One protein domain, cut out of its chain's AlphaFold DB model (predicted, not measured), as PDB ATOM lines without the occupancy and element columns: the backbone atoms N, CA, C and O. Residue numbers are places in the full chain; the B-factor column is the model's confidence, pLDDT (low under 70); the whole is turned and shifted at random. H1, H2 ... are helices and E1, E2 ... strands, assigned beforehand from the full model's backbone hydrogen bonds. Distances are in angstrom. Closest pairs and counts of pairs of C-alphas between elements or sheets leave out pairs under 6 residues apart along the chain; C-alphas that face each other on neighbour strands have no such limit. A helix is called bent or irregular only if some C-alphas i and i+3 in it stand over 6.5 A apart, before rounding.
ATOM      1  N   ARG A  20     -31.099 -27.045  42.735       68.94
ATOM      2  CA  ARG A  20     -32.251 -26.131  42.607       68.94
ATOM      3  C   ARG A  20     -31.875 -24.773  42.005       68.94
ATOM      4  O   ARG A  20     -32.644 -24.245  41.213       68.94
ATOM      5  N   ASP A  21     -30.714 -24.230  42.367       82.62
ATOM      6  CA  ASP A  21     -30.221 -22.959  41.817       82.62
ATOM      7  C   ASP A  21     -29.759 -23.129  40.363       82.62
ATOM      8  O   ASP A  21     -30.133 -22.350  39.490       82.62
ATOM      9  N   PHE A  22     -29.042 -24.221  40.069       85.50
ATOM     10  CA  PHE A  22     -28.642 -24.552  38.702       85.50
ATOM     11  C   PHE A  22     -29.852 -24.738  37.774       85.50
ATOM     12  O   PHE A  22     -29.920 -24.096  36.727       85.50
ATOM     13  N   GLN A  23     -30.831 -25.557  38.176       88.75
ATOM     14  CA  GLN A  23     -32.028 -25.809  37.371       88.75
ATOM     15  C   GLN A  23     -32.847 -24.529  37.169       88.75
ATOM     16  O   GLN A  23     -33.214 -24.222  36.043       88.75
ATOM     17  N   ALA A  24     -33.061 -23.729  38.220       90.94
ATOM     18  CA  ALA A  24     -33.803 -22.474  38.100       90.94
ATOM     19  C   ALA A  24     -33.118 -21.474  37.152       90.94
ATOM     20  O   ALA A  24     -33.790 -20.816  36.357       90.94
ATOM     21  N   ARG A  25     -31.781 -21.368  37.190       90.50
ATOM     22  CA  ARG A  25     -31.025 -20.513  36.256       90.50
ATOM     23  C   ARG A  25     -31.068 -21.051  34.829       90.50
ATOM     24  O   ARG A  25     -31.177 -20.257  33.897       90.50
ATOM     25  N   GLN A  26     -31.021 -22.371  34.652       93.88
ATOM     26  CA  GLN A  26     -31.201 -23.004  33.347       93.88
ATOM     27  C   GLN A  26     -32.593 -22.721  32.776       93.88
ATOM     28  O   GLN A  26     -32.701 -22.267  31.638       93.88
ATOM     29  N   ASP A  27     -33.641 -22.936  33.569       94.88
ATOM     30  CA  ASP A  27     -35.027 -22.694  33.171       94.88
ATOM     31  C   ASP A  27     -35.239 -21.217  32.824       94.88
ATOM     32  O   ASP A  27     -35.863 -20.898  31.811       94.88
ATOM     33  N   TRP A  28     -34.647 -20.304  33.601       94.19
ATOM     34  CA  TRP A  28     -34.692 -18.875  33.311       94.19
ATOM     35  C   TRP A  28     -33.976 -18.524  32.001       94.19
ATOM     36  O   TRP A  28     -34.559 -17.837  31.161       94.19
ATOM     37  N   ALA A  29     -32.757 -19.022  31.776       95.50
ATOM     38  CA  ALA A  29     -32.040 -18.792  30.521       95.50
ATOM     39  C   ALA A  29     -32.854 -19.293  29.316       95.50
ATOM     40  O   ALA A  29     -33.011 -18.563  28.336       95.50
ATOM     41  N   ARG A  30     -33.441 -20.494  29.423       96.50
ATOM     42  CA  ARG A  30     -34.315 -21.082  28.394       96.50
ATOM     43  C   ARG A  30     -35.573 -20.248  28.157       96.50
ATOM     44  O   ARG A  30     -35.936 -20.028  27.005       96.50
ATOM     45  N   ALA A  31     -36.207 -19.746  29.216       95.69
ATOM     46  CA  ALA A  31     -37.376 -18.879  29.106       95.69
ATOM     47  C   ALA A  31     -37.053 -17.556  28.391       95.69
ATOM     48  O   ALA A  31     -37.835 -17.108  27.553       95.69
ATOM     49  N   ILE A  32     -35.892 -16.952  28.673       96.06
ATOM     50  CA  ILE A  32     -35.446 -15.724  28.000       96.06
ATOM     51  C   ILE A  32     -35.226 -15.964  26.505       96.06
ATOM     52  O   ILE A  32     -35.844 -15.289  25.680       96.06
ATOM     53  N   ILE A  33     -34.404 -16.952  26.138       96.88
ATOM     54  CA  ILE A  33     -34.083 -17.201  24.722       96.88
ATOM     55  C   ILE A  33     -35.252 -17.815  23.942       96.88
ATOM     56  O   ILE A  33     -35.263 -17.777  22.711       96.88
ATOM     57  N   GLY A  34     -36.261 -18.353  24.635       96.06
ATOM     58  CA  GLY A  34     -37.510 -18.820  24.035       96.06
ATOM     59  C   GLY A  34     -38.266 -17.721  23.281       96.06
ATOM     60  O   GLY A  34     -38.991 -18.028  22.335       96.06
ATOM     61  N   ASN A  35     -38.034 -16.453  23.635       93.38
ATOM     62  CA  ASN A  35     -38.601 -15.285  22.954       93.38
ATOM     63  C   ASN A  35     -37.666 -14.666  21.901       93.38
ATOM     64  O   ASN A  35     -38.067 -13.735  21.210       93.38
ATOM     65  N   TRP A  36     -36.429 -15.155  21.776       95.44
ATOM     66  CA  TRP A  36     -35.460 -14.646  20.804       95.44
ATOM     67  C   TRP A  36     -35.731 -15.184  19.399       95.44
ATOM     68  O   TRP A  36     -36.417 -16.203  19.236       95.44
ATOM     69  N   SER A  37     -35.132 -14.553  18.381       93.44
ATOM     70  CA  SER A  37     -35.148 -15.101  17.021       93.44
ATOM     71  C   SER A  37     -34.539 -16.504  16.986       93.44
ATOM     72  O   SER A  37     -33.652 -16.833  17.777       93.44
ATOM     73  N   ASN A  38     -34.972 -17.334  16.031       92.56
ATOM     74  CA  ASN A  38     -34.423 -18.687  15.865       92.56
ATOM     75  C   ASN A  38     -32.897 -18.673  15.698       92.56
ATOM     76  O   ASN A  38     -32.210 -19.537  16.236       92.56
ATOM     77  N   PHE A  39     -32.373 -17.671  14.987       91.38
ATOM     78  CA  PHE A  39     -30.939 -17.484  14.795       91.38
ATOM     79  C   PHE A  39     -30.225 -17.211  16.125       91.38
ATOM     80  O   PHE A  39     -29.303 -17.939  16.488       91.38
ATOM     81  N   SER A  40     -30.681 -16.215  16.892       95.00
ATOM     82  CA  SER A  40     -30.052 -15.867  18.171       95.00
ATOM     83  C   SER A  40     -30.173 -16.977  19.204       95.00
ATOM     84  O   SER A  40     -29.234 -17.223  19.959       95.00
ATOM     85  N   ARG A  41     -31.323 -17.659  19.227       95.75
ATOM     86  CA  ARG A  41     -31.576 -18.792  20.115       95.75
ATOM     87  C   ARG A  41     -30.604 -19.931  19.842       95.75
ATOM     88  O   ARG A  41     -30.006 -20.430  20.785       95.75
ATOM     89  N   LEU A  42     -30.383 -20.275  18.571       94.62
ATOM     90  CA  LEU A  42     -29.413 -21.302  18.194       94.62
ATOM     91  C   LEU A  42     -27.989 -20.927  18.633       94.62
ATOM     92  O   LEU A  42     -27.282 -21.760  19.195       94.62
ATOM     93  N   SER A  43     -27.570 -19.672  18.432       95.56
ATOM     94  CA  SER A  43     -26.267 -19.198  18.921       95.56
ATOM     95  C   SER A  43     -26.152 -19.310  20.445       95.56
ATOM     96  O   SER A  43     -25.130 -19.774  20.949       95.56
ATOM     97  N   ALA A  44     -27.191 -18.911  21.183       97.50
ATOM     98  CA  ALA A  44     -27.222 -19.002  22.640       97.50
ATOM     99  C   ALA A  44     -27.192 -20.455  23.138       97.50
ATOM    100  O   ALA A  44     -26.440 -20.763  24.062       97.50
ATOM    101  N   ASP A  45     -27.955 -21.348  22.507       97.38
ATOM    102  CA  ASP A  45     -27.983 -22.775  22.830       97.38
ATOM    103  C   ASP A  45     -26.609 -23.420  22.632       97.38
ATOM    104  O   ASP A  45     -26.108 -24.074  23.549       97.38
ATOM    105  N   ASN A  46     -25.950 -23.151  21.501       96.88
ATOM    106  CA  ASN A  46     -24.602 -23.651  21.220       96.88
ATOM    107  C   ASN A  46     -23.575 -23.187  22.270       96.88
ATOM    108  O   ASN A  46     -22.679 -23.940  22.657       96.88
ATOM    109  N   LEU A  47     -23.688 -21.941  22.745       98.12
ATOM    110  CA  LEU A  47     -22.810 -21.414  23.791       98.12
ATOM    111  C   LEU A  47     -23.111 -22.026  25.158       98.12
ATOM    112  O   LEU A  47     -22.171 -22.342  25.884       98.12
ATOM    113  N   MET A  48     -24.384 -22.236  25.503       97.44
ATOM    114  CA  MET A  48     -24.757 -22.917  26.746       97.44
ATOM    115  C   MET A  48     -24.287 -24.370  26.768       97.44
ATOM    116  O   MET A  48     -23.820 -24.845  27.801       97.44
ATOM    117  N   GLU A  49     -24.368 -25.066  25.634       96.88
ATOM    118  CA  GLU A  49     -23.842 -26.423  25.492       96.88
ATOM    119  C   GLU A  49     -22.317 -26.452  25.675       96.88
ATOM    120  O   GLU A  49     -21.789 -27.295  26.398       96.88
ATOM    121  N   ARG A  50     -21.601 -25.496  25.070       97.25
ATOM    122  CA  ARG A  50     -20.130 -25.445  25.101       97.25
ATOM    123  C   ARG A  50     -19.550 -24.943  26.422       97.25
ATOM    124  O   ARG A  50     -18.508 -25.429  26.856       97.25
ATOM    125  N   TYR A  51     -20.173 -23.938  27.034       97.25
ATOM    126  CA  TYR A  51     -19.610 -23.182  28.158       97.25
ATOM    127  C   TYR A  51     -20.425 -23.271  29.452       97.25
ATOM    128  O   TYR A  51     -20.007 -22.714  30.472       97.25
ATOM    129  N   GLY A  52     -21.546 -23.995  29.441       96.44
ATOM    130  CA  GLY A  52     -22.476 -24.084  30.561       96.44
ATOM    131  C   GLY A  52     -23.378 -22.856  30.675       96.44
ATOM    132  O   GLY A  52     -23.486 -22.043  29.758       96.44
ATOM    133  N   LEU A  53     -24.045 -22.706  31.821       96.44
ATOM    134  CA  LEU A  53     -24.975 -21.597  32.040       96.44
ATOM    135  C   LEU A  53     -24.266 -20.229  32.029       96.44
ATOM    136  O   LEU A  53     -23.142 -20.124  32.529       96.44
ATOM    137  N   PRO A  54     -24.921 -19.179  31.503       97.19
ATOM    138  CA  PRO A  54     -24.399 -17.818  31.553       97.19
ATOM    139  C   PRO A  54     -24.302 -17.301  32.991       97.19
ATOM    140  O   PRO A  54     -25.126 -17.610  33.855       97.19
ATOM    141  N   ASP A  55     -23.313 -16.447  33.238       95.94
ATOM    142  CA  ASP A  55     -23.128 -15.771  34.521       95.94
ATOM    143  C   ASP A  55     -24.166 -14.653  34.719       95.94
ATOM    144  O   ASP A  55     -24.594 -14.404  35.851       95.94
ATOM    145  N   ARG A  56     -24.601 -14.007  33.624       96.19
ATOM    146  CA  ARG A  56     -25.686 -13.011  33.608       96.19
ATOM    147  C   ARG A  56     -26.717 -13.326  32.529       96.19
ATOM    148  O   ARG A  56     -26.361 -13.614  31.387       96.19
ATOM    149  N   ILE A  57     -27.987 -13.225  32.911       96.94
ATOM    150  CA  ILE A  57     -29.155 -13.444  32.059       96.94
ATOM    151  C   ILE A  57     -29.953 -12.139  32.041       96.94
ATOM    152  O   ILE A  57     -30.432 -11.690  33.082       96.94
ATOM    153  N   GLU A  58     -30.087 -11.532  30.869       94.25
ATOM    154  CA  GLU A  58     -30.869 -10.319  30.628       94.25
ATOM    155  C   GLU A  58     -31.834 -10.572  29.465       94.25
ATOM    156  O   GLU A  58     -31.562 -11.403  28.599       94.25
ATOM    157  N   SER A  59     -32.951  -9.841  29.397       89.69
ATOM    158  CA  SER A  59     -34.038 -10.133  28.446       89.69
ATOM    159  C   SER A  59     -33.605 -10.237  26.976       89.69
ATOM    160  O   SER A  59     -34.210 -10.990  26.219       89.69
ATOM    161  N   GLY A  60     -32.556  -9.517  26.572       92.69
ATOM    162  CA  GLY A  60     -32.011  -9.550  25.209       92.69
ATOM    163  C   GLY A  60     -30.527  -9.898  25.126       92.69
ATOM    164  O   GLY A  60     -29.936  -9.690  24.070       92.69
ATOM    165  N   ARG A  61     -29.894 -10.360  26.215       97.12
ATOM    166  CA  ARG A  61     -28.458 -10.672  26.233       97.12
ATOM    167  C   ARG A  61     -28.102 -11.735  27.268       97.12
ATOM    168  O   ARG A  61     -28.586 -11.694  28.395       97.12
ATOM    169  N   LEU A  62     -27.192 -12.638  26.911       98.44
ATOM    170  CA  LEU A  62     -26.534 -13.554  27.844       98.44
ATOM    171  C   LEU A  62     -25.031 -13.265  27.892       98.44
ATOM    172  O   LEU A  62     -24.425 -12.905  26.877       98.44
ATOM    173  N   LEU A  63     -24.440 -13.432  29.075       98.31
ATOM    174  CA  LEU A  63     -23.039 -13.115  29.343       98.31
ATOM    175  C   LEU A  63     -22.331 -14.268  30.058       98.31
ATOM    176  O   LEU A  63     -22.834 -14.768  31.064       98.31
ATOM    177  N   TRP A  64     -21.124 -14.605  29.608       98.12
ATOM    178  CA  TRP A  64     -20.193 -15.489  30.316       98.12
ATOM    179  C   TRP A  64     -18.866 -14.774  30.568       98.12
ATOM    180  O   TRP A  64     -18.394 -14.001  29.730       98.12
ATOM    181  N   HIS A  65     -18.227 -15.102  31.685       97.38
ATOM    182  CA  HIS A  65     -16.909 -14.630  32.086       97.38
ATOM    183  C   HIS A  65     -15.943 -15.797  32.298       97.38
ATOM    184  O   HIS A  65     -16.291 -16.816  32.895       97.38
ATOM    185  N   GLY A  66     -14.696 -15.620  31.855       96.19
ATOM    186  CA  GLY A  66     -13.602 -16.549  32.152       96.19
ATOM    187  C   GLY A  66     -13.847 -17.979  31.665       96.19
ATOM    188  O   GLY A  66     -13.652 -18.929  32.427       96.19
ATOM    189  N   ARG A  67     -14.307 -18.139  30.417       95.75
ATOM    190  CA  ARG A  67     -14.575 -19.446  29.798       95.75
ATOM    191  C   ARG A  67     -13.608 -19.701  28.651       95.75
ATOM    192  O   ARG A  67     -13.563 -18.934  27.696       95.75
ATOM    193  N   GLY A  68     -12.841 -20.787  28.731       93.75
ATOM    194  CA  GLY A  68     -11.806 -21.085  27.739       93.75
ATOM    195  C   GLY A  68     -10.810 -19.921  27.596       93.75
ATOM    196  O   GLY A  68     -10.355 -19.402  28.616       93.75
ATOM    197  N   PRO A  69     -10.479 -19.476  26.369       95.56
ATOM    198  CA  PRO A  69      -9.597 -18.326  26.165       95.56
ATOM    199  C   PRO A  69     -10.291 -16.974  26.400       95.56
ATOM    200  O   PRO A  69      -9.651 -15.924  26.330       95.56
ATOM    201  N   TRP A  70     -11.604 -16.976  26.628       97.88
ATOM    202  CA  TRP A  70     -12.419 -15.775  26.632       97.88
ATOM    203  C   TRP A  70     -12.425 -15.112  28.000       97.88
ATOM    204  O   TRP A  70     -12.844 -15.696  29.005       97.88
ATOM    205  N   LYS A  71     -12.058 -13.831  28.018       97.50
ATOM    206  CA  LYS A  71     -12.346 -12.952  29.149       97.50
ATOM    207  C   LYS A  71     -13.853 -12.753  29.294       97.50
ATOM    208  O   LYS A  71     -14.376 -12.827  30.405       97.50
ATOM    209  N   ARG A  72     -14.546 -12.537  28.170       98.19
ATOM    210  CA  ARG A  72     -16.001 -12.354  28.117       98.19
ATOM    211  C   ARG A  72     -16.584 -12.892  26.813       98.19
ATOM    212  O   ARG A  72     -15.992 -12.688  25.753       98.19
ATOM    213  N   ILE A  73     -17.742 -13.535  26.913       98.62
ATOM    214  CA  ILE A  73     -18.588 -13.955  25.790       98.62
ATOM    215  C   ILE A  73     -19.934 -13.262  25.968       98.62
ATOM    216  O   ILE A  73     -20.531 -13.355  27.041       98.62
ATOM    217  N   GLU A  74     -20.409 -12.581  24.934       98.44
ATOM    218  CA  GLU A  74     -21.727 -11.953  24.907       98.44
ATOM    219  C   GLU A  74     -22.487 -12.444  23.681       98.44
ATOM    220  O   GLU A  74     -21.970 -12.376  22.566       98.44
ATOM    221  N   VAL A  75     -23.725 -12.890  23.878       98.38
ATOM    222  CA  VAL A  75     -24.670 -13.169  22.791       98.38
ATOM    223  C   VAL A  75     -25.947 -12.388  23.053       98.38
ATOM    224  O   VAL A  75     -26.375 -12.276  24.203       98.38
ATOM    225  N   TRP A  76     -26.543 -11.812  22.018       97.75
ATOM    226  CA  TRP A  76     -27.765 -11.018  22.150       97.75
ATOM    227  C   TRP A  76     -28.804 -11.405  21.114       97.75
ATOM    228  O   TRP A  76     -28.481 -11.979  20.072       97.75
ATOM    229  N   ASP A  77     -30.056 -11.061  21.410       96.00
ATOM    230  CA  ASP A  77     -31.113 -11.230  20.432       96.00
ATOM    231  C   ASP A  77     -31.023 -10.179  19.336       96.00
ATOM    232  O   ASP A  77     -30.815  -8.984  19.566       96.00
ATOM    233  N   VAL A  78     -31.210 -10.646  18.119       92.25
ATOM    234  CA  VAL A  78     -31.291  -9.831  16.935       92.25
ATOM    235  C   VAL A  78     -32.224 -10.518  15.947       92.25
ATOM    236  O   VAL A  78     -32.193 -11.735  15.744       92.25
ATOM    237  N   MET A  79     -33.053  -9.706  15.300       84.12
ATOM    238  CA  MET A  79     -33.878 -10.164  14.194       84.12
ATOM    239  C   MET A  79     -33.020 -10.311  12.934       84.12
ATOM    240  O   MET A  79     -32.317  -9.362  12.569       84.12
ATOM    241  N   PRO A  80     -33.068 -11.463  12.243       73.62
ATOM    242  CA  PRO A  80     -32.437 -11.605  10.943       73.62
ATOM    243  C   PRO A  80     -32.994 -10.546   9.990       73.62
ATOM    244  O   PRO A  80     -34.202 -10.470   9.777       73.62
ATOM    245  N   PHE A  81     -32.124  -9.719   9.417       67.88
ATOM    246  CA  PHE A  81     -32.526  -8.855   8.314       67.88
ATOM    247  C   PHE A  81     -32.531  -9.682   7.025       67.88
ATOM    248  O   PHE A  81     -31.537 -10.344   6.713       67.88
ATOM    249  N   TYR A  82     -33.632  -9.651   6.274       54.34
ATOM    250  CA  TYR A  82     -33.711 -10.281   4.956       54.34
ATOM    251  C   TYR A  82     -32.695  -9.607   4.015       54.34
ATOM    252  O   TYR A  82     -32.857  -8.439   3.674       54.34
ATOM    253  N   GLY A  83     -31.630 -10.317   3.623       51.75
ATOM    254  CA  GLY A  83     -30.639  -9.818   2.651       51.75
ATOM    255  C   GLY A  83     -29.164 -10.109   2.956       51.75
ATOM    256  O   GLY A  83     -28.308  -9.755   2.151       51.75
ATOM    257  N   SER A  84     -28.847 -10.744   4.088       56.00
ATOM    258  CA  SER A  84     -27.505 -11.263   4.394       56.00
ATOM    259  C   SER A  84     -27.567 -12.782   4.522       56.00
ATOM    260  O   SER A  84     -28.139 -13.281   5.491       56.00
ATOM    261  N   ASP A  85     -26.926 -13.514   3.605       51.75
ATOM    262  CA  ASP A  85     -26.800 -14.984   3.677       51.75
ATOM    263  C   ASP A  85     -26.090 -15.458   4.957       51.75
ATOM    264  O   ASP A  85     -26.157 -16.626   5.332       51.75
ATOM    265  N   LEU A  86     -25.392 -14.551   5.646       62.47
ATOM    266  CA  LEU A  86     -24.584 -14.854   6.823       62.47
ATOM    267  C   LEU A  86     -25.309 -14.591   8.148       62.47
ATOM    268  O   LEU A  86     -24.760 -14.918   9.197       62.47
ATOM    269  N   GLY A  87     -26.514 -14.010   8.111       68.75
ATOM    270  CA  GLY A  87     -27.190 -13.499   9.301       68.75
ATOM    271  C   GLY A  87     -26.505 -12.247   9.877       68.75
ATOM    272  O   GLY A  87     -25.462 -11.806   9.382       68.75
ATOM    273  N   PRO A  88     -27.119 -11.599  10.875       85.75
ATOM    274  CA  PRO A  88     -26.535 -10.454  11.563       85.75
ATOM    275  C   PRO A  88     -25.549 -10.895  12.654       85.75
ATOM    276  O   PRO A  88     -25.737 -11.927  13.291       85.75
ATOM    277  N   ASP A  89     -24.514 -10.092  12.909       91.44
ATOM    278  CA  ASP A  89     -23.582 -10.379  14.002       91.44
ATOM    279  C   ASP A  89     -24.319 -10.313  15.355       91.44
ATOM    280  O   ASP A  89     -24.873  -9.269  15.715       91.44
ATOM    281  N   ASN A  90     -24.305 -11.416  16.105       95.50
ATOM    282  CA  ASN A  90     -25.001 -11.558  17.387       95.50
ATOM    283  C   ASN A  90     -24.114 -12.082  18.522       95.50
ATOM    284  O   ASN A  90     -24.609 -12.303  19.625       95.50
ATOM    285  N   LEU A  91     -22.829 -12.295  18.244       97.81
ATOM    286  CA  LEU A  91     -21.848 -12.825  19.175       97.81
ATOM    287  C   LEU A  91     -20.637 -11.894  19.231       97.81
ATOM    288  O   LEU A  91     -20.045 -11.562  18.203       97.81
ATOM    289  N   GLU A  92     -20.226 -11.517  20.436       98.56
ATOM    290  CA  GLU A  92     -18.970 -10.816  20.693       98.56
ATOM    291  C   GLU A  92     -18.145 -11.577  21.722       98.56
ATOM    292  O   GLU A  92     -18.634 -11.963  22.784       98.56
ATOM    293  N   GLN A  93     -16.872 -11.787  21.405       98.62
ATOM    294  CA  GLN A  93     -15.946 -12.498  22.275       98.62
ATOM    295  C   GLN A  93     -14.697 -11.669  22.488       98.62
ATOM    296  O   GLN A  93     -14.135 -11.109  21.548       98.62
ATOM    297  N   THR A  94     -14.301 -11.569  23.751       98.62
ATOM    298  CA  THR A  94     -13.266 -10.654  24.225       98.62
ATOM    299  C   THR A  94     -12.141 -11.430  24.883       98.62
ATOM    300  O   THR A  94     -12.388 -12.330  25.687       98.62
ATOM    301  N   ILE A  95     -10.909 -11.029  24.591       98.25
ATOM    302  CA  ILE A  95      -9.687 -11.538  25.214       98.25
ATOM    303  C   ILE A  95      -8.926 -10.404  25.901       98.25
ATOM    304  O   ILE A  95      -9.026  -9.240  25.504       98.25
ATOM    305  N   SER A  96      -8.126 -10.745  26.914       97.06
ATOM    306  CA  SER A  96      -7.103  -9.823  27.409       97.06
ATOM    307  C   SER A  96      -5.951  -9.789  26.403       97.06
ATOM    308  O   SER A  96      -5.359 -10.821  26.086       97.06
ATOM    309  N   TYR A  97      -5.671  -8.610  25.856       96.31
ATOM    310  CA  TYR A  97      -4.676  -8.419  24.808       96.31
ATOM    311  C   TYR A  97      -4.105  -6.980  24.796       96.31
ATOM    312  O   TYR A  97      -4.460  -6.168  23.937       96.31
ATOM    313  N   PRO A  98      -3.190  -6.641  25.729       90.75
ATOM    314  CA  PRO A  98      -2.646  -5.280  25.878       90.75
ATOM    315  C   PRO A  98      -1.908  -4.724  24.653       90.75
ATOM    316  O   PRO A  98      -1.860  -3.511  24.426       90.75
ATOM    317  N   ALA A  99      -1.353  -5.612  23.827       88.88
ATOM    318  CA  ALA A  99      -0.609  -5.241  22.630       88.88
ATOM    319  C   ALA A  99      -1.494  -4.653  21.511       88.88
ATOM    320  O   ALA A  99      -0.968  -4.064  20.572       88.88
ATOM    321  N   ALA A 100      -2.829  -4.744  21.594       83.75
ATOM    322  CA  ALA A 100      -3.714  -4.154  20.582       83.75
ATOM    323  C   ALA A 100      -3.646  -2.617  20.537       83.75
ATOM    324  O   ALA A 100      -3.907  -2.010  19.495       83.75
ATOM    325  N   SER A 101      -3.309  -1.974  21.657       89.44
ATOM    326  CA  SER A 101      -3.297  -0.513  21.785       89.44
ATOM    327  C   SER A 101      -2.317   0.184  20.832       89.44
ATOM    328  O   SER A 101      -2.648   1.242  20.294       89.44
ATOM    329  N   SER A 102      -1.161  -0.429  20.564       92.44
ATOM    330  CA  SER A 102      -0.116   0.112  19.687       92.44
ATOM    331  C   SER A 102      -0.457   0.015  18.198       92.44
ATOM    332  O   SER A 102       0.186   0.670  17.381       92.44
ATOM    333  N   LYS A 103      -1.477  -0.777  17.841       95.69
ATOM    334  CA  LYS A 103      -1.823  -1.147  16.459       95.69
ATOM    335  C   LYS A 103      -3.286  -0.891  16.104       95.69
ATOM    336  O   LYS A 103      -3.837  -1.488  15.183       95.69
ATOM    337  N   ARG A 104      -3.947   0.024  16.824       95.69
ATOM    338  CA  ARG A 104      -5.376   0.346  16.629       95.69
ATOM    339  C   ARG A 104      -5.720   0.721  15.187       95.69
ATOM    340  O   ARG A 104      -6.775   0.318  14.705       95.69
ATOM    341  N   LYS A 105      -4.863   1.496  14.512       96.31
ATOM    342  CA  LYS A 105      -5.116   1.953  13.136       96.31
ATOM    343  C   LYS A 105      -5.062   0.783  12.158       96.31
ATOM    344  O   LYS A 105      -5.967   0.628  11.345       96.31
ATOM    345  N   GLU A 106      -4.046  -0.057  12.277       98.06
ATOM    346  CA  GLU A 106      -3.846  -1.244  11.450       98.06
ATOM    347  C   GLU A 106      -4.959  -2.275  11.670       98.06
ATOM    348  O   GLU A 106      -5.516  -2.797  10.707       98.06
ATOM    349  N   LEU A 107      -5.353  -2.505  12.926       97.81
ATOM    350  CA  LEU A 107      -6.471  -3.387  13.269       97.81
ATOM    351  C   LEU A 107      -7.808  -2.866  12.719       97.81
ATOM    352  O   LEU A 107      -8.590  -3.647  12.177       97.81
ATOM    353  N   ALA A 108      -8.054  -1.553  12.789       96.19
ATOM    354  CA  ALA A 108      -9.247  -0.934  12.208       96.19
ATOM    355  C   ALA A 108      -9.251  -0.992  10.669       96.19
ATOM    356  O   ALA A 108     -10.302  -1.214  10.065       96.19
ATOM    357  N   ALA A 109      -8.084  -0.830  10.034       97.12
ATOM    358  CA  ALA A 109      -7.917  -0.999   8.591       97.12
ATOM    359  C   ALA A 109      -8.139  -2.458   8.161       97.12
ATOM    360  O   ALA A 109      -8.713  -2.717   7.101       97.12
ATOM    361  N   PHE A 110      -7.735  -3.417   8.999       97.81
ATOM    362  CA  PHE A 110      -8.010  -4.829   8.776       97.81
ATOM    363  C   PHE A 110      -9.499  -5.134   8.895       97.81
ATOM    364  O   PHE A 110     -10.062  -5.663   7.942       97.81
ATOM    365  N   SER A 111     -10.165  -4.814  10.011       95.56
ATOM    366  CA  SER A 111     -11.571  -5.176  10.219       95.56
ATOM    367  C   SER A 111     -12.323  -4.254  11.173       95.56
ATOM    368  O   SER A 111     -11.950  -4.082  12.328       95.56
ATOM    369  N   LYS A 112     -13.490  -3.772  10.722       92.94
ATOM    370  CA  LYS A 112     -14.454  -3.024  11.551       92.94
ATOM    371  C   LYS A 112     -15.158  -3.889  12.605       92.94
ATOM    372  O   LYS A 112     -15.850  -3.354  13.463       92.94
ATOM    373  N   LYS A 113     -15.012  -5.214  12.520       92.62
ATOM    374  CA  LYS A 113     -15.581  -6.172  13.477       92.62
ATOM    375  C   LYS A 113     -14.705  -6.367  14.717       92.62
ATOM    376  O   LYS A 113     -15.153  -6.979  15.683       92.62
ATOM    377  N   LEU A 114     -13.470  -5.862  14.685       97.44
ATOM    378  CA  LEU A 114     -12.593  -5.835  15.845       97.44
ATOM    379  C   LEU A 114     -12.850  -4.585  16.679       97.44
ATOM    380  O   LEU A 114     -13.028  -3.487  16.147       97.44
ATOM    381  N   ARG A 115     -12.816  -4.744  17.998       97.31
ATOM    382  CA  ARG A 115     -12.933  -3.640  18.950       97.31
ATOM    383  C   ARG A 115     -11.771  -3.700  19.920       97.31
ATOM    384  O   ARG A 115     -11.621  -4.666  20.656       97.31
ATOM    385  N   VAL A 116     -10.962  -2.648  19.931       97.31
ATOM    386  CA  VAL A 116      -9.953  -2.451  20.971       97.31
ATOM    387  C   VAL A 116     -10.584  -1.599  22.065       97.31
ATOM    388  O   VAL A 116     -11.055  -0.493  21.792       97.31
ATOM    389  N   SER A 117     -10.585  -2.102  23.295       95.88
ATOM    390  CA  SER A 117     -11.018  -1.371  24.498       95.88
ATOM    391  C   SER A 117     -10.370   0.015  24.623       95.88
ATOM    392  O   SER A 117      -9.305   0.287  24.058       95.88
ATOM    393  N   LYS A 118     -11.006   0.922  25.372       93.31
ATOM    394  CA  LYS A 118     -10.522   2.304  25.535       93.31
ATOM    395  C   LYS A 118      -9.136   2.359  26.186       93.31
ATOM    396  O   LYS A 118      -8.276   3.074  25.687       93.31
ATOM    397  N   ASP A 119      -8.913   1.571  27.235       92.81
ATOM    398  CA  ASP A 119      -7.605   1.437  27.892       92.81
ATOM    399  C   ASP A 119      -6.590   0.640  27.053       92.81
ATOM    400  O   ASP A 119      -5.387   0.756  27.250       92.81
ATOM    401  N   GLY A 120      -7.068  -0.109  26.055       91.56
ATOM    402  CA  GLY A 120      -6.228  -0.866  25.138       91.56
ATOM    403  C   GLY A 120      -5.759  -2.207  25.677       91.56
ATOM    404  O   GLY A 120      -4.845  -2.788  25.099       91.56
ATOM    405  N   THR A 121      -6.375  -2.689  26.755       93.12
ATOM    406  CA  THR A 121      -6.016  -3.944  27.425       93.12
ATOM    407  C   THR A 121      -6.806  -5.150  26.925       93.12
ATOM    408  O   THR A 121      -6.400  -6.288  27.144       93.12
ATOM    409  N   GLU A 122      -7.918  -4.910  26.236       97.25
ATOM    410  CA  GLU A 122      -8.798  -5.925  25.655       97.25
ATOM    411  C   GLU A 122      -8.961  -5.748  24.145       97.25
ATOM    412  O   GLU A 122      -9.054  -4.617  23.640       97.25
ATOM    413  N   LEU A 123      -9.080  -6.887  23.465       98.31
ATOM    414  CA  LEU A 123      -9.455  -6.996  22.062       98.31
ATOM    415  C   LEU A 123     -10.677  -7.912  21.946       98.31
ATOM    416  O   LEU A 123     -10.682  -9.019  22.487       98.31
ATOM    417  N   SER A 124     -11.688  -7.459  21.215       98.38
ATOM    418  CA  SER A 124     -12.907  -8.220  20.951       98.38
ATOM    419  C   SER A 124     -13.113  -8.416  19.457       98.38
ATOM    420  O   SER A 124     -12.783  -7.534  18.660       98.38
ATOM    421  N   ALA A 125     -13.707  -9.546  19.086       98.31
ATOM    422  CA  ALA A 125     -14.231  -9.797  17.751       98.31
ATOM    423  C   ALA A 125     -15.744 -10.012  17.830       98.31
ATOM    424  O   ALA A 125     -16.232 -10.701  18.728       98.31
ATOM    425  N   ARG A 126     -16.469  -9.398  16.893       96.75
ATOM    426  CA  ARG A 126     -17.920  -9.523  16.751       96.75
ATOM    427  C   ARG A 126     -18.261 -10.233  15.446       96.75
ATOM    428  O   ARG A 126     -17.808  -9.805  14.387       96.75
ATOM    429  N   SER A 127     -19.062 -11.290  15.499       94.81
ATOM    430  CA  SER A 127     -19.499 -12.015  14.303       94.81
ATOM    431  C   SER A 127     -20.767 -12.844  14.556       94.81
ATOM    432  O   SER A 127     -21.473 -12.636  15.541       94.81
ATOM    433  N   THR A 128     -21.073 -13.758  13.636       92.25
ATOM    434  CA  THR A 128     -22.193 -14.705  13.696       92.25
ATOM    435  C   THR A 128     -21.813 -16.045  14.339       92.25
ATOM    436  O   THR A 128     -22.689 -16.878  14.557       92.25
ATOM    437  N   GLY A 129     -20.528 -16.273  14.645       94.06
ATOM    438  CA  GLY A 129     -20.033 -17.558  15.144       94.06
ATOM    439  C   GLY A 129     -18.626 -17.485  15.742       94.06
ATOM    440  O   GLY A 129     -17.796 -16.657  15.361       94.06
ATOM    441  N   GLU A 130     -18.346 -18.357  16.707       97.00
ATOM    442  CA  GLU A 130     -17.076 -18.365  17.442       97.00
ATOM    443  C   GLU A 130     -15.873 -18.638  16.525       97.00
ATOM    444  O   GLU A 130     -14.814 -18.023  16.655       97.00
ATOM    445  N   GLU A 131     -16.047 -19.501  15.530       96.75
ATOM    446  CA  GLU A 131     -15.019 -19.869  14.563       96.75
ATOM    447  C   GLU A 131     -14.498 -18.661  13.766       96.75
ATOM    448  O   GLU A 131     -13.307 -18.561  13.449       96.75
ATOM    449  N   ARG A 132     -15.372 -17.688  13.488       96.19
ATOM    450  CA  ARG A 132     -15.011 -16.439  12.802       96.19
ATOM    451  C   ARG A 132     -14.315 -15.468  13.743       96.19
ATOM    452  O   ARG A 132     -13.398 -14.764  13.316       96.19
ATOM    453  N   ASN A 133     -14.714 -15.453  15.013       98.19
ATOM    454  CA  ASN A 133     -14.023 -14.680  16.040       98.19
ATOM    455  C   ASN A 133     -12.594 -15.197  16.243       98.19
ATOM    456  O   ASN A 133     -11.671 -14.384  16.272       98.19
ATOM    457  N   PHE A 134     -12.378 -16.519  16.276       98.56
ATOM    458  CA  PHE A 134     -11.028 -17.094  16.283       98.56
ATOM    459  C   PHE A 134     -10.207 -16.623  15.081       98.56
ATOM    460  O   PHE A 134      -9.109 -16.096  15.262       98.56
ATOM    461  N   LEU A 135     -10.752 -16.725  13.864       98.44
ATOM    462  CA  LEU A 135     -10.050 -16.297  12.652       98.44
ATOM    463  C   LEU A 135      -9.662 -14.814  12.708       98.44
ATOM    464  O   LEU A 135      -8.516 -14.465  12.422       98.44
ATOM    465  N   ALA A 136     -10.595 -13.946  13.103       98.38
ATOM    466  CA  ALA A 136     -10.350 -12.512  13.205       98.38
ATOM    467  C   ALA A 136      -9.269 -12.176  14.245       98.38
ATOM    468  O   ALA A 136      -8.393 -11.359  13.966       98.38
ATOM    469  N   LEU A 137      -9.306 -12.810  15.420       98.62
ATOM    470  CA  LEU A 137      -8.346 -12.556  16.498       98.62
ATOM    471  C   LEU A 137      -6.955 -13.109  16.182       98.62
ATOM    472  O   LEU A 137      -5.961 -12.452  16.471       98.62
ATOM    473  N   ASN A 138      -6.869 -14.267  15.530       98.69
ATOM    474  CA  ASN A 138      -5.596 -14.828  15.079       98.69
ATOM    475  C   ASN A 138      -4.903 -13.926  14.051       98.69
ATOM    476  O   ASN A 138      -3.702 -13.689  14.133       98.69
ATOM    477  N   LEU A 139      -5.661 -13.372  13.104       98.56
ATOM    478  CA  LEU A 139      -5.112 -12.417  12.138       98.56
ATOM    479  C   LEU A 139      -4.770 -11.069  12.783       98.56
ATOM    480  O   LEU A 139      -3.817 -10.416  12.363       98.56
ATOM    481  N   ALA A 140      -5.509 -10.663  13.817       98.50
ATOM    482  CA  ALA A 140      -5.173  -9.489  14.610       98.50
ATOM    483  C   ALA A 140      -3.826  -9.650  15.339       98.50
ATOM    484  O   ALA A 140      -3.033  -8.710  15.324       98.50
ATOM    485  N   ASP A 141      -3.541 -10.824  15.921       98.38
ATOM    486  CA  ASP A 141      -2.229 -11.136  16.518       98.38
ATOM    487  C   ASP A 141      -1.102 -11.002  15.487       98.38
ATOM    488  O   ASP A 141      -0.114 -10.308  15.730       98.38
ATOM    489  N   GLU A 142      -1.280 -11.571  14.294       98.31
ATOM    490  CA  GLU A 142      -0.275 -11.488  13.228       98.31
ATOM    491  C   GLU A 142      -0.012 -10.048  12.766       98.31
ATOM    492  O   GLU A 142       1.143  -9.690  12.527       98.31
ATOM    493  N   ILE A 143      -1.044  -9.203  12.684       98.38
ATOM    494  CA  ILE A 143      -0.880  -7.767  12.401       98.38
ATOM    495  C   ILE A 143      -0.120  -7.081  13.533       98.38
ATOM    496  O   ILE A 143       0.803  -6.302  13.289       98.38
ATOM    497  N   VAL A 144      -0.488  -7.373  14.783       97.44
ATOM    498  CA  VAL A 144       0.138  -6.756  15.956       97.44
ATOM    499  C   VAL A 144       1.625  -7.102  16.036       97.44
ATOM    500  O   VAL A 144       2.440  -6.243  16.371       97.44
ATOM    501  N   ARG A 145       1.985  -8.328  15.650       96.75
ATOM    502  CA  ARG A 145       3.364  -8.830  15.602       96.75
ATOM    503  C   ARG A 145       4.119  -8.452  14.324       96.75
ATOM    504  O   ARG A 145       5.284  -8.817  14.195       96.75
ATOM    505  N   GLY A 146       3.483  -7.751  13.382       96.69
ATOM    506  CA  GLY A 146       4.091  -7.365  12.104       96.69
ATOM    507  C   GLY A 146       4.339  -8.534  11.144       96.69
ATOM    508  O   GLY A 146       5.110  -8.401  10.200       96.69
ATOM    509  N   LEU A 147       3.698  -9.684  11.370       97.75
ATOM    510  CA  LEU A 147       3.796 -10.867  10.509       97.75
ATOM    511  C   LEU A 147       2.895 -10.760   9.272       97.75
ATOM    512  O   LEU A 147       3.104 -11.465   8.283       97.75
ATOM    513  N   LYS A 148       1.866  -9.905   9.327       97.06
ATOM    514  CA  LYS A 148       0.932  -9.701   8.219       97.06
ATOM    515  C   LYS A 148       0.449  -8.256   8.149       97.06
ATOM    516  O   LYS A 148       0.057  -7.670   9.149       97.06
ATOM    517  N   GLU A 149       0.406  -7.715   6.939       98.00
ATOM    518  CA  GLU A 149      -0.191  -6.405   6.675       98.00
ATOM    519  C   GLU A 149      -1.732  -6.473   6.689       98.00
ATOM    520  O   GLU A 149      -2.296  -7.484   6.247       98.00
ATOM    521  N   PRO A 150      -2.450  -5.403   7.092       98.19
ATOM    522  CA  PRO A 150      -3.915  -5.396   7.195       98.19
ATOM    523  C   PRO A 150      -4.651  -5.855   5.929       98.19
ATOM    524  O   PRO A 150      -5.614  -6.620   6.002       98.19
ATOM    525  N   VAL A 151      -4.180  -5.432   4.751       97.88
ATOM    526  CA  VAL A 151      -4.771  -5.823   3.458       97.88
ATOM    527  C   VAL A 151      -4.577  -7.318   3.193       97.88
ATOM    528  O   VAL A 151      -5.497  -7.992   2.726       97.88
ATOM    529  N   GLY A 152      -3.398  -7.856   3.514       98.12
ATOM    530  CA  GLY A 152      -3.108  -9.282   3.386       98.12
ATOM    531  C   GLY A 152      -3.940 -10.124   4.353       98.12
ATOM    532  O   GLY A 152      -4.479 -11.158   3.961       98.12
ATOM    533  N   ALA A 153      -4.102  -9.653   5.591       98.31
ATOM    534  CA  ALA A 153      -4.964 -10.278   6.589       98.31
ATOM    535  C   ALA A 153      -6.427 -10.311   6.137       98.31
ATOM    536  O   ALA A 153      -7.068 -11.354   6.229       98.31
ATOM    537  N   ARG A 154      -6.938  -9.215   5.565       97.94
ATOM    538  CA  ARG A 154      -8.298  -9.160   5.010       97.94
ATOM    539  C   ARG A 154      -8.507 -10.168   3.884       97.94
ATOM    540  O   ARG A 154      -9.446 -10.952   3.949       97.94
ATOM    541  N   ARG A 155      -7.602 -10.216   2.901       97.81
ATOM    542  CA  ARG A 155      -7.683 -11.197   1.804       97.81
ATOM    543  C   ARG A 155      -7.674 -12.635   2.320       97.81
ATOM    544  O   ARG A 155      -8.442 -13.463   1.843       97.81
ATOM    545  N   PHE A 156      -6.820 -12.928   3.302       98.06
ATOM    546  CA  PHE A 156      -6.763 -14.253   3.915       98.06
ATOM    547  C   PHE A 156      -8.047 -14.593   4.680       98.06
ATOM    548  O   PHE A 156      -8.534 -15.719   4.572       98.06
ATOM    549  N   TYR A 157      -8.609 -13.632   5.420       97.31
ATOM    550  CA  TYR A 157      -9.894 -13.784   6.101       97.31
ATOM    551  C   TYR A 157     -10.993 -14.164   5.101       97.31
ATOM    552  O   TYR A 157     -11.631 -15.201   5.263       97.31
ATOM    553  N   ASP A 158     -11.160 -13.371   4.040       95.75
ATOM    554  CA  ASP A 158     -12.231 -13.556   3.053       95.75
ATOM    555  C   ASP A 158     -12.107 -14.911   2.332       95.75
ATOM    556  O   ASP A 158     -13.082 -15.661   2.241       95.75
ATOM    557  N   LEU A 159     -10.889 -15.283   1.915       96.69
ATOM    558  CA  LEU A 159     -10.616 -16.587   1.303       96.69
ATOM    559  C   LEU A 159     -10.908 -17.748   2.263       96.69
ATOM    560  O   LEU A 159     -11.480 -18.759   1.864       96.69
ATOM    561  N   THR A 160     -10.532 -17.612   3.538       96.88
ATOM    562  CA  THR A 160     -10.766 -18.662   4.539       96.88
ATOM    563  C   THR A 160     -12.259 -18.876   4.770       96.88
ATOM    564  O   THR A 160     -12.701 -20.021   4.822       96.88
ATOM    565  N   ILE A 161     -13.054 -17.802   4.836       94.44
ATOM    566  CA  ILE A 161     -14.517 -17.897   4.945       94.44
ATOM    567  C   ILE A 161     -15.121 -18.576   3.711       94.44
ATOM    568  O   ILE A 161     -15.983 -19.443   3.860       94.44
ATOM    569  N   GLN A 162     -14.654 -18.235   2.508       94.19
ATOM    570  CA  GLN A 162     -15.117 -18.868   1.270       94.19
ATOM    571  C   GLN A 162     -14.817 -20.375   1.252       94.19
ATOM    572  O   GLN A 162     -15.686 -21.183   0.932       94.19
ATOM    573  N   LEU A 163     -13.598 -20.767   1.628       95.31
ATOM    574  CA  LEU A 163     -13.198 -22.173   1.696       95.31
ATOM    575  C   LEU A 163     -13.970 -22.933   2.784       95.31
ATOM    576  O   LEU A 163     -14.360 -24.079   2.561       95.31
ATOM    577  N   ALA A 164     -14.242 -22.295   3.926       93.44
ATOM    578  CA  ALA A 164     -15.057 -22.871   4.992       93.44
ATOM    579  C   ALA A 164     -16.500 -23.131   4.546       93.44
ATOM    580  O   ALA A 164     -17.040 -24.199   4.828       93.44
ATOM    581  N   ALA A 165     -17.094 -22.217   3.773       90.12
ATOM    582  CA  ALA A 165     -18.404 -22.435   3.158       90.12
ATOM    583  C   ALA A 165     -18.405 -23.625   2.173       90.12
ATOM    584  O   ALA A 165     -19.421 -24.294   2.020       90.12
ATOM    585  N   ALA A 166     -17.257 -23.939   1.564       93.00
ATOM    586  CA  ALA A 166     -17.048 -25.129   0.733       93.00
ATOM    587  C   ALA A 166     -16.638 -26.389   1.536       93.00
ATOM    588  O   ALA A 166     -16.166 -27.373   0.957       93.00
ATOM    589  N   GLY A 167     -16.769 -26.369   2.867       92.69
ATOM    590  CA  GLY A 167     -16.487 -27.506   3.748       92.69
ATOM    591  C   GLY A 167     -15.004 -27.741   4.053       92.69
ATOM    592  O   GLY A 167     -14.640 -28.810   4.544       92.69
ATOM    593  N   ARG A 168     -14.114 -26.785   3.755       93.38
ATOM    594  CA  ARG A 168     -12.695 -26.869   4.142       93.38
ATOM    595  C   ARG A 168     -12.499 -26.350   5.563       93.38
ATOM    596  O   ARG A 168     -13.030 -25.313   5.933       93.38
ATOM    597  N   SER A 169     -11.684 -27.037   6.353       89.75
ATOM    598  CA  SER A 169     -11.313 -26.573   7.688       89.75
ATOM    599  C   SER A 169     -10.049 -25.704   7.651       89.75
ATOM    600  O   SER A 169      -9.191 -25.850   6.781       89.75
ATOM    601  N   SER A 170      -9.923 -24.795   8.617       96.00
ATOM    602  CA  SER A 170      -8.714 -24.000   8.847       96.00
ATOM    603  C   SER A 170      -8.393 -23.982  10.333       96.00
ATOM    604  O   SER A 170      -9.277 -23.737  11.154       96.00
ATOM    605  N   ARG A 171      -7.113 -24.161  10.686       97.00
ATOM    606  CA  ARG A 171      -6.651 -24.051  12.082       97.00
ATOM    607  C   ARG A 171      -6.989 -22.692  12.707       97.00
ATOM    608  O   ARG A 171      -7.238 -22.615  13.901       97.00
ATOM    609  N   TYR A 172      -7.051 -21.634  11.891       97.88
ATOM    610  CA  TYR A 172      -7.383 -20.282  12.349       97.88
ATOM    611  C   TYR A 172      -8.819 -20.173  12.874       97.88
ATOM    612  O   TYR A 172      -9.120 -19.217  13.576       97.88
ATOM    613  N   MET A 173      -9.690 -21.124  12.530       97.31
ATOM    614  CA  MET A 173     -11.104 -21.143  12.910       97.31
ATOM    615  C   MET A 173     -11.407 -22.106  14.068       97.31
ATOM    616  O   MET A 173     -12.548 -22.197  14.501       97.31
ATOM    617  N   GLN A 174     -10.409 -22.848  14.556       96.69
ATOM    618  CA  GLN A 174     -10.596 -23.899  15.567       96.69
ATOM    619  C   GLN A 174     -10.260 -23.437  16.990       96.69
ATOM    620  O   GLN A 174     -10.657 -24.079  17.957       96.69
TER     621      GLN A 174
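AT A GLANCE: This is residues 20 to 174 of the 185 residues of an uncharacterized protein of Elusimicrobia bacterium (UniProt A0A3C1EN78). A twisted sheet of six strands has helices over one face and no named helix over the other, two layers in all. The helical hairpin H1 and H2 covers the E1 to E3 end; at the other end H4 packs over E6, H3 sits by E5, and H5 packs on H4 away from the sheet. The printed part has 155 residues, in chain order H1 H2 E1 E2 E3 E4 H3 E5 E6 H4 H5, with the antiparallel sheet order E1 E2 E3 E4 E6 E5; its class is mixed, helices and strands. It is compact, with a radius of gyration of the C-alphas of 16.4 A and spans of 51 by 36 by 25 A.

HOW THE PARTS SIT: Start at H1, residues 20 to 33, which only just touches H2, residues 38 to 51, with 3 pairs of C-alphas within 8 A; in this hairpin the closest C-alphas are those of Ile 33 and Arg 41, 5.5 A. H2 is on the sheet at a height of 9.1 A, and its closest C-alpha to E3, residues 70 to 76, is Ala 44, 6.4 A from that of Val 75. Next look at E1, residues 56 to 58, and E2, residues 61 to 67: N 58 and O 61 are 2.9 A apart. E2 and E3 have N 64 and O 73 at 2.9 A. With E4, residues 91 to 96, these form a meander, each strand the antiparallel neighbour of the one before; N 74 and O 92 are 2.9 A apart. E4, H3, residues 98 to 110, and E5, residues 114 to 116, form a split strand-helix-strand unit, two strands that run the same way with a helix between, its crossover right-handed. Between them in the sheet is E6, residues 122 to 127, with N 93 and O 125 at 3.0 A, and N 124 and O 115 at 2.8 A. H4, residues 130 to 144, is on the same face as H2; the C-alphas of Asn 133 and Ala 125 of E6 are its closest to that strand, 5.2 A. H5, residues 150 to 165, is not on the sheet; it touches H4 at a shallow tilt of 22 degrees, opposite ways, closest at C-alphas Leu 139 and Ala 153, 5.9 A. Every O i to N i+4 pair is within hydrogen-bond range in H1, H2, H4 and H5, and 5 of 9 in H3, which is irregular: C-alphas 102 and 105 are 8.4 A apart.

IN THESE COORDINATES: Find C-alpha 20 at (-32.251, -26.131, 42.607), where H1 begins its 20.1 A. H2 spans 19.8 A, H4 20.8 A, E4 17.2 A. H5 runs 22.7 A to C-alpha 165 at (-18.404, -22.435, 3.158).

THE WHOLE: The C-alphas farthest apart are those of Arg 20 and Glu 149, 52.0 A. The printed part has no cut; the link E3 to E4 is long, with 14 residues. Mean pLDDT of the printed part is 93.6; residue 20 and residues 81 to 87 are under 70.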